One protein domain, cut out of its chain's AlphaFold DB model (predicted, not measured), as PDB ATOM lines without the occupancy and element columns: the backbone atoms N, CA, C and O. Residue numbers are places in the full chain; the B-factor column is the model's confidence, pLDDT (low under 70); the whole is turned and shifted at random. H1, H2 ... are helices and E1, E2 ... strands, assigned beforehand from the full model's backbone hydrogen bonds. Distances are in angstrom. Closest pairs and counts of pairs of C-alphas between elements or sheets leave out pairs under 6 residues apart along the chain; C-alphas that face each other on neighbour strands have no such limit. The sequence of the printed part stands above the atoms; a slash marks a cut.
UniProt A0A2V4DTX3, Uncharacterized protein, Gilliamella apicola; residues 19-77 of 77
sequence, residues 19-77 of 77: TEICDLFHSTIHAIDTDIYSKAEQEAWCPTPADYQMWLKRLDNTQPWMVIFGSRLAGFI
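AT A GLANCE: This is residues 19 to 77 of the 77 residues of an uncharacterized protein of Gilliamella apicola (UniProt A0A2V4DTX3). A small two-stranded hairpin, E1 and E2, stands by the first half of the helix H1, which runs through the middle; E2 is the nearer strand, and residues 20 to 25 of H1 come close to it. The rest of the chain swings round H1 as an open loop: a short link turns at its far end into H2, which comes back at a slant, and H3 then lies near the first end of H1, before the hairpin. The printed part has 59 residues, with three named helices and two named strands in the order H1, H2, H3, E1, E2; the sheet has the order E1 - E2 and is antiparallel, and the class is mixed, helices and strands. The whole is only just loose, close to compact, with a radius of gyration of the C-alphas of 12.6 A, and the C-alphas span 32 by 26 by 16 A along their three main axes.

IN THESE COORDINATES: Begin with the hairpin. Find C-alpha 65 at (22.548, -55.595, 10.326); from there E1, residues 65 to 69, runs 13.4 A to C-alpha 69. After a link of two residues E2, residues 72 to 76, begins at Arg 72 and runs 11.8 A to C-alpha 76 at (26.045, -51.436, 10.805). Now go to the first printed residue, with C-alpha 19 at (34.403, -52.576, 1.377): here H1 begins, and it runs through residues 19 to 30, 16.3 A from first to last C-alpha. Further on, residues 39 to 45 are H2, with 9.8 A between its first and last C-alphas. Residues 52 to 62 are H3, which runs 14.9 A from Tyr 52 to Thr 62.

HOW THE PARTS SIT: Look first at E1 and E2, a hairpin of antiparallel neighbour strands with 147 degrees between their N-to-C directions. The C-alphas of residues 67 and 75 face each other at 5.1 A. Across the pair, N 67 and O 75 are 2.8 A apart and N 69 and O 72 are 2.9 A apart, both within hydrogen-bond range. From E2 step to H1: 7 pairs of their C-alphas are within 8 A, and the closest are those of Glu 20 and Leu 73, 6.9 A apart. H1 and E1 are apart. At the other end of H1, its residues 29 to 30 alone touch H2; the closest C-alphas are those of His 30 and Gln 42, 5.8 A apart. H1 and H2 stand at a steep tilt of 45 degrees and run opposite ways. H1 and H3 only just touch, and only at their ends, with 3 pairs of C-alphas within 8 A. Of H1, residues 19 to 22 alone touch H3, and the closest C-alphas are those of Thr 19 and Tyr 52, 6.5 A apart. The lines of H1 and H3 are about perpendicular, at 75 degrees. H2 and H3 are apart, and H2 is apart from both strands; H3 and E2 are apart too. In H1, H2 and H3 every O i to N i+4 pair is within hydrogen-bond range.

THE WHOLE: The two C-alphas farthest apart are those of Asp 35 and Asn 61, at 34.7 A, while the first and last printed C-alphas, Thr 19 and Ile 77, are 15.4 A apart. The centre of H1 is the nearest to the mean of the C-alphas, at 2.9 A, and that of E1 the farthest, at 13.8 A. The printed part has no cut from residue 19 to residue 77, which is the chain's last. The links from H3 to E1 and from E1 to E2 are tight, those from H1 to H2 and from H2 to H3 are short, and no link is long. The mean pLDDT of the printed part is 96.4, and no printed residue is under 70.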
ATOM      1  N   THR A  19      33.580 -53.761   1.635       96.31
ATOM      2  CA  THR A  19      34.403 -52.576   1.377       96.31
ATOM      3  C   THR A  19      33.746 -51.321   1.943       96.31
ATOM      4  O   THR A  19      34.390 -50.598   2.690       96.31
ATOM      5  N   GLU A  20      32.448 -51.108   1.697       96.81
ATOM      6  CA  GLU A  20      31.727 -49.939   2.229       96.81
ATOM      7  C   GLU A  20      31.680 -49.918   3.762       96.81
ATOM      8  O   GLU A  20      31.838 -48.858   4.363       96.81
ATOM      9  N   ILE A  21      31.492 -51.072   4.410       97.31
ATOM     10  CA  ILE A  21      31.517 -51.201   5.874       97.31
ATOM     11  C   ILE A  21      32.911 -50.860   6.414       97.31
ATOM     12  O   ILE A  21      33.031 -50.106   7.381       97.31
ATOM     13  N   CYS A  22      33.952 -51.413   5.792       97.00
ATOM     14  CA  CYS A  22      35.342 -51.206   6.179       97.00
ATOM     15  C   CYS A  22      35.748 -49.732   6.030       97.00
ATOM     16  O   CYS A  22      36.285 -49.145   6.970       97.00
ATOM     17  N   ASP A  23      35.401 -49.112   4.902       96.44
ATOM     18  CA  ASP A  23      35.668 -47.700   4.620       96.44
ATOM     19  C   ASP A  23      34.893 -46.778   5.559       96.44
ATOM     20  O   ASP A  23      35.448 -45.797   6.060       96.44
ATOM     21  N   LEU A  24      33.621 -47.093   5.832       96.81
ATOM     22  CA  LEU A  24      32.797 -46.339   6.771       96.81
ATOM     23  C   LEU A  24      33.396 -46.388   8.177       96.81
ATOM     24  O   LEU A  24      33.509 -45.349   8.829       96.81
ATOM     25  N   PHE A  25      33.802 -47.572   8.641       96.94
ATOM     26  CA  PHE A  25      34.433 -47.732   9.947       96.94
ATOM     27  C   PHE A  25      35.754 -46.960  10.027       96.94
ATOM     28  O   PHE A  25      35.931 -46.155  10.940       96.94
ATOM     29  N   HIS A  26      36.647 -47.155   9.051       96.75
ATOM     30  CA  HIS A  26      37.946 -46.478   8.993       96.75
ATOM     31  C   HIS A  26      37.782 -44.957   8.980       96.75
ATOM     32  O   HIS A  26      38.326 -44.267   9.842       96.75
ATOM     33  N   SER A  27      36.919 -44.445   8.099       95.62
ATOM     34  CA  SER A  27      36.619 -43.013   8.012       95.62
ATOM     35  C   SER A  27      36.051 -42.463   9.317       95.62
ATOM     36  O   SER A  27      36.375 -41.343   9.700       95.62
ATOM     37  N   THR A  28      35.223 -43.241  10.022       96.62
ATOM     38  CA  THR A  28      34.639 -42.820  11.301       96.62
ATOM     39  C   THR A  28      35.708 -42.674  12.380       96.62
ATOM     40  O   THR A  28      35.698 -41.671  13.085       96.62
ATOM     41  N   ILE A  29      36.654 -43.616  12.485       97.06
ATOM     42  CA  ILE A  29      37.766 -43.533  13.449       97.06
ATOM     43  C   ILE A  29      38.676 -42.337  13.144       97.06
ATOM     44  O   ILE A  29      39.012 -41.564  14.041       97.06
ATOM     45  N   HIS A  30      39.025 -42.140  11.874       96.81
ATOM     46  CA  HIS A  30      39.923 -41.061  11.440       96.81
ATOM     47  C   HIS A  30      39.291 -39.663  11.449       96.81
ATOM     48  O   HIS A  30      40.009 -38.657  11.374       96.81
ATOM     49  N   ALA A  31      37.962 -39.591  11.552       97.38
ATOM     50  CA  ALA A  31      37.202 -38.355  11.705       97.38
ATOM     51  C   ALA A  31      36.977 -37.948  13.171       97.38
ATOM     52  O   ALA A  31      36.468 -36.852  13.406       97.38
ATOM     53  N   ILE A  32      37.335 -38.792  14.150       97.56
ATOM     54  CA  ILE A  32      37.265 -38.402  15.564       97.56
ATOM     55  C   ILE A  32      38.199 -37.207  15.793       97.56
ATOM     56  O   ILE A  32      39.277 -37.119  15.199       97.56
ATOM     57  N   ASP A  33      37.765 -36.278  16.643       97.88
ATOM     58  CA  ASP A  33      38.549 -35.100  16.999       97.88
ATOM     59  C   ASP A  33      39.933 -35.503  17.537       97.88
ATOM     60  O   ASP A  33      40.058 -36.401  18.380       97.88
ATOM     61  N   THR A  34      40.979 -34.841  17.040       97.00
ATOM     62  CA  THR A  34      42.362 -35.112  17.438       97.00
ATOM     63  C   THR A  34      42.682 -34.685  18.862       97.00
ATOM     64  O   THR A  34      43.667 -35.167  19.419       97.00
ATOM     65  N   ASP A  35      41.841 -33.838  19.455       97.62
ATOM     66  CA  ASP A  35      41.922 -33.490  20.874       97.62
ATOM     67  C   ASP A  35      41.469 -34.654  21.779       97.62
ATOM     68  O   ASP A  35      41.805 -34.679  22.963       97.62
ATOM     69  N   ILE A  36      40.731 -35.634  21.232       97.81
ATOM     70  CA  ILE A  36      40.294 -36.851  21.941       97.81
ATOM     71  C   ILE A  36      41.224 -38.027  21.628       97.81
ATOM     72  O   ILE A  36      41.676 -38.705  22.547       97.81
ATOM     73  N   TYR A  37      41.502 -38.268  20.343       97.69
ATOM     74  CA  TYR A  37      42.453 -39.286  19.894       97.69
ATOM     75  C   TYR A  37      43.418 -38.680  18.892       97.69
ATOM     76  O   TYR A  37      43.022 -38.327  17.781       97.69
ATOM     77  N   SER A  38      44.697 -38.629  19.243       97.88
ATOM     78  CA  SER A  38      45.748 -38.185  18.335       97.88
ATOM     79  C   SER A  38      45.781 -39.034  17.060       97.88
ATOM     80  O   SER A  38      45.321 -40.176  17.021       97.88
ATOM     81  N   LYS A  39      46.407 -38.518  15.998       97.56
ATOM     82  CA  LYS A  39      46.549 -39.271  14.742       97.56
ATOM     83  C   LYS A  39      47.269 -40.612  14.910       97.56
ATOM     84  O   LYS A  39      46.921 -41.568  14.227       97.56
ATOM     85  N   ALA A  40      48.216 -40.706  15.842       97.69
ATOM     86  CA  ALA A  40      48.893 -41.965  16.144       97.69
ATOM     87  C   ALA A  40      47.958 -42.983  16.818       97.69
ATOM     88  O   ALA A  40      48.026 -44.168  16.506       97.69
ATOM     89  N   GLU A  41      47.064 -42.536  17.703       98.00
ATOM     90  CA  GLU A  41      46.064 -43.403  18.340       98.00
ATOM     91  C   GLU A  41      44.977 -43.834  17.352       98.00
ATOM     92  O   GLU A  41      44.587 -45.001  17.352       98.00
ATOM     93  N   GLN A  42      44.540 -42.933  16.465       98.25
ATOM     94  CA  GLN A  42      43.618 -43.262  15.372       98.25
ATOM     95  C   GLN A  42      44.211 -44.337  14.453       98.25
ATOM     96  O   GLN A  42      43.521 -45.304  14.146       98.25
ATOM     97  N   GLU A  43      45.493 -44.227  14.082       97.44
ATOM     98  CA  GLU A  43      46.160 -45.255  13.270       97.44
ATOM     99  C   GLU A  43      46.444 -46.554  14.028       97.44
ATOM    100  O   GLU A  43      46.347 -47.635  13.455       97.44
ATOM    101  N   ALA A  44      46.760 -46.488  15.323       96.69
ATOM    102  CA  ALA A  44      46.904 -47.692  16.139       96.69
ATOM    103  C   ALA A  44      45.569 -48.446  16.279       96.69
ATOM    104  O   ALA A  44      45.556 -49.676  16.346       96.69
ATOM    105  N   TRP A  45      44.448 -47.718  16.310       95.62
ATOM    106  CA  TRP A  45      43.108 -48.296  16.365       95.62
ATOM    107  C   TRP A  45      42.641 -48.805  14.993       95.62
ATOM    108  O   TRP A  45      42.139 -49.926  14.886       95.62
ATOM    109  N   CYS A  46      42.803 -48.012  13.935       96.00
ATOM    110  CA  CYS A  46      42.377 -48.364  12.587       96.00
ATOM    111  C   CYS A  46      43.480 -48.062  11.561       96.00
ATOM    112  O   CYS A  46      43.461 -46.989  10.951       96.00
ATOM    113  N   PRO A  47      44.415 -49.012  11.364       95.12
ATOM    114  CA  PRO A  47      45.564 -48.821  10.491       95.12
ATOM    115  C   PRO A  47      45.189 -48.564   9.030       95.12
ATOM    116  O   PRO A  47      44.288 -49.202   8.477       95.12
ATOM    117  N   THR A  48      45.961 -47.698   8.382       95.19
ATOM    118  CA  THR A  48      45.945 -47.484   6.931       95.19
ATOM    119  C   THR A  48      47.074 -48.277   6.241       95.19
ATOM    120  O   THR A  48      48.240 -48.109   6.605       95.19
ATOM    121  N   PRO A  49      46.793 -49.100   5.205       92.38
ATOM    122  CA  PRO A  49      45.480 -49.373   4.616       92.38
ATOM    123  C   PRO A  49      44.652 -50.361   5.451       92.38
ATOM    124  O   PRO A  49      45.199 -51.248   6.105       92.38
ATOM    125  N   ALA A  50      43.327 -50.247   5.360       91.69
ATOM    126  CA  ALA A  50      42.416 -51.153   6.046       91.69
ATOM    127  C   ALA A  50      42.505 -52.595   5.497       91.69
ATOM    128  O   ALA A  50      42.616 -52.817   4.289       91.69
ATOM    129  N   ASP A  51      42.429 -53.593   6.385       93.56
ATOM    130  CA  ASP A  51      42.502 -55.014   6.013       93.56
ATOM    131  C   ASP A  51      41.126 -55.569   5.607       93.56
ATOM    132  O   ASP A  51      40.407 -56.190   6.397       93.56
ATOM    133  N   TYR A  52      40.759 -55.378   4.340       94.31
ATOM    134  CA  TYR A  52      39.485 -55.863   3.798       94.31
ATOM    135  C   TYR A  52      39.297 -57.385   3.909       94.31
ATOM    136  O   TYR A  52      38.161 -57.854   3.969       94.31
ATOM    137  N   GLN A  53      40.376 -58.176   3.950       95.81
ATOM    138  CA  GLN A  53      40.273 -59.634   4.076       95.81
ATOM    139  C   GLN A  53      39.917 -60.046   5.504       95.81
ATOM    140  O   GLN A  53      39.097 -60.948   5.703       95.81
ATOM    141  N   MET A  54      40.495 -59.378   6.502       95.81
ATOM    142  CA  MET A  54      40.084 -59.535   7.895       95.81
ATOM    143  C   MET A  54      38.615 -59.135   8.078       95.81
ATOM    144  O   MET A  54      37.860 -59.866   8.723       95.81
ATOM    145  N   TRP A  55      38.194 -58.015   7.481       96.50
ATOM    146  CA  TRP A  55      36.808 -57.549   7.552       96.50
ATOM    147  C   TRP A  55      35.827 -58.498   6.869       96.50
ATOM    148  O   TRP A  55      34.819 -58.831   7.485       96.50
ATOM    149  N   LEU A  56      36.136 -59.011   5.672       97.69
ATOM    150  CA  LEU A  56      35.317 -60.028   5.004       97.69
ATOM    151  C   LEU A  56      35.083 -61.232   5.924       97.69
ATOM    152  O   LEU A  56      33.941 -61.589   6.195       97.69
ATOM    153  N   LYS A  57      36.160 -61.809   6.478       97.75
ATOM    154  CA  LYS A  57      36.070 -62.968   7.382       97.75
ATOM    155  C   LYS A  57      35.240 -62.665   8.627       97.75
ATOM    156  O   LYS A  57      34.437 -63.493   9.051       97.75
ATOM    157  N   ARG A  58      35.441 -61.488   9.227       96.75
ATOM    158  CA  ARG A  58      34.689 -61.054  10.408       96.75
ATOM    159  C   ARG A  58      33.203 -60.921  10.085       96.75
ATOM    160  O   ARG A  58      32.395 -61.483  10.815       96.75
ATOM    161  N   LEU A  59      32.856 -60.204   9.018       97.75
ATOM    162  CA  LEU A  59      31.476 -59.888   8.651       97.75
ATOM    163  C   LEU A  59      30.718 -61.116   8.141       97.75
ATOM    164  O   LEU A  59      29.557 -61.293   8.500       97.75
ATOM    165  N   ASP A  60      31.382 -62.008   7.403       97.00
ATOM    166  CA  ASP A  60      30.796 -63.288   6.997       97.00
ATOM    167  C   ASP A  60      30.467 -64.173   8.205       97.00
ATOM    168  O   ASP A  60      29.488 -64.918   8.166       97.00
ATOM    169  N   ASN A  61      31.232 -64.059   9.294       97.75
ATOM    170  CA  ASN A  61      30.961 -64.774  10.537       97.75
ATOM    171  C   ASN A  61      29.903 -64.080  11.415       97.75
ATOM    172  O   ASN A  61      29.051 -64.755  11.983       97.75
ATOM    173  N   THR A  62      29.952 -62.752  11.562       97.19
ATOM    174  CA  THR A  62      29.047 -62.023  12.470       97.19
ATOM    175  C   THR A  62      27.705 -61.662  11.845       97.19
ATOM    176  O   THR A  62      26.758 -61.447  12.593       97.19
ATOM    177  N   GLN A  63      27.616 -61.595  10.511       97.62
ATOM    178  CA  GLN A  63      26.398 -61.295   9.745       97.62
ATOM    179  C   GLN A  63      25.611 -60.093  10.317       97.62
ATOM    180  O   GLN A  63      24.462 -60.260  10.735       97.62
ATOM    181  N   PRO A  64      26.216 -58.888  10.385       97.56
ATOM    182  CA  PRO A  64      25.587 -57.750  11.049       97.56
ATOM    183  C   PRO A  64      24.343 -57.245  10.307       97.56
ATOM    184  O   PRO A  64      24.110 -57.533   9.129       97.56
ATOM    185  N   TRP A  65      23.559 -56.414  10.980       98.38
ATOM    186  CA  TRP A  65      22.548 -55.595  10.326       98.38
ATOM    187  C   TRP A  65      23.187 -54.341   9.745       98.38
ATOM    188  O   TRP A  65      24.097 -53.765  10.331       98.38
ATOM    189  N   MET A  66      22.691 -53.893   8.598       97.81
ATOM    190  CA  MET A  66      23.149 -52.692   7.905       97.81
ATOM    191  C   MET A  66      22.027 -51.664   7.841       97.81
ATOM    192  O   MET A  66      20.869 -52.018   7.622       97.81
ATOM    193  N   VAL A  67      22.368 -50.387   7.960       97.62
ATOM    194  CA  VAL A  67      21.449 -49.267   7.750       97.62
ATOM    195  C   VAL A  67      21.802 -48.581   6.439       97.62
ATOM    196  O   VAL A  67      22.916 -48.087   6.272       97.62
ATOM    197  N   ILE A  68      20.843 -48.519   5.520       96.38
ATOM    198  CA  ILE A  68      20.947 -47.807   4.248       96.38
ATOM    199  C   ILE A  68      20.148 -46.505   4.339       96.38
ATOM    200  O   ILE A  68      18.942 -46.527   4.590       96.38
ATOM    201  N   PHE A  69      20.812 -45.372   4.109       94.88
ATOM    202  CA  PHE A  69      20.189 -44.056   3.961       94.88
ATOM    203  C   PHE A  69      20.162 -43.684   2.475       94.88
ATOM    204  O   PHE A  69      21.198 -43.416   1.859       94.88
ATOM    205  N   GLY A  70      18.975 -43.712   1.869       92.12
ATOM    206  CA  GLY A  70      18.814 -43.592   0.422       92.12
ATOM    207  C   GLY A  70      19.462 -44.774  -0.303       92.12
ATOM    208  O   GLY A  70      18.897 -45.862  -0.342       92.12
ATOM    209  N   SER A  71      20.646 -44.556  -0.873       89.81
ATOM    210  CA  SER A  71      21.427 -45.574  -1.592       89.81
ATOM    211  C   SER A  71      22.812 -45.819  -0.987       89.81
ATOM    212  O   SER A  71      23.651 -46.428  -1.641       89.81
ATOM    213  N   ARG A  72      23.086 -45.292   0.212       92.44
ATOM    214  CA  ARG A  72      24.403 -45.369   0.857       92.44
ATOM    215  C   ARG A  72      24.309 -46.108   2.180       92.44
ATOM    216  O   ARG A  72      23.372 -45.872   2.945       92.44
ATOM    217  N   LEU A  73      25.300 -46.942   2.469       96.19
ATOM    218  CA  LEU A  73      25.504 -47.466   3.810       96.19
ATOM    219  C   LEU A  73      25.787 -46.308   4.783       96.19
ATOM    220  O   LEU A  73      26.669 -45.485   4.544       96.19
ATOM    221  N   ALA A  74      25.018 -46.246   5.866       96.00
ATOM    222  CA  ALA A  74      25.130 -45.225   6.905       96.00
ATOM    223  C   ALA A  74      25.570 -45.796   8.263       96.00
ATOM    224  O   ALA A  74      26.002 -45.043   9.130       96.00
ATOM    225  N   GLY A  75      25.467 -47.112   8.460       96.38
ATOM    226  CA  GLY A  75      25.881 -47.778   9.693       96.38
ATOM    227  C   GLY A  75      25.665 -49.287   9.644       96.38
ATOM    228  O   GLY A  75      25.008 -49.796   8.735       96.38
ATOM    229  N   PHE A  76      26.215 -49.995  10.628       97.38
ATOM    230  CA  PHE A  76      26.045 -51.436  10.805       97.38
ATOM    231  C   PHE A  76      26.173 -51.827  12.289       97.38
ATOM    232  O   PHE A  76      26.790 -51.081  13.054       97.38
ATOM    233  N   ILE A  77      25.586 -52.962  12.695       94.94
ATOM    234  CA  ILE A  77      25.694 -53.525  14.057       94.94
ATOM    235  C   ILE A  77      25.618 -55.051  14.079       94.94
ATOM    236  O   ILE A  77      24.760 -55.615  13.361       94.94
TER     237      ILE A  77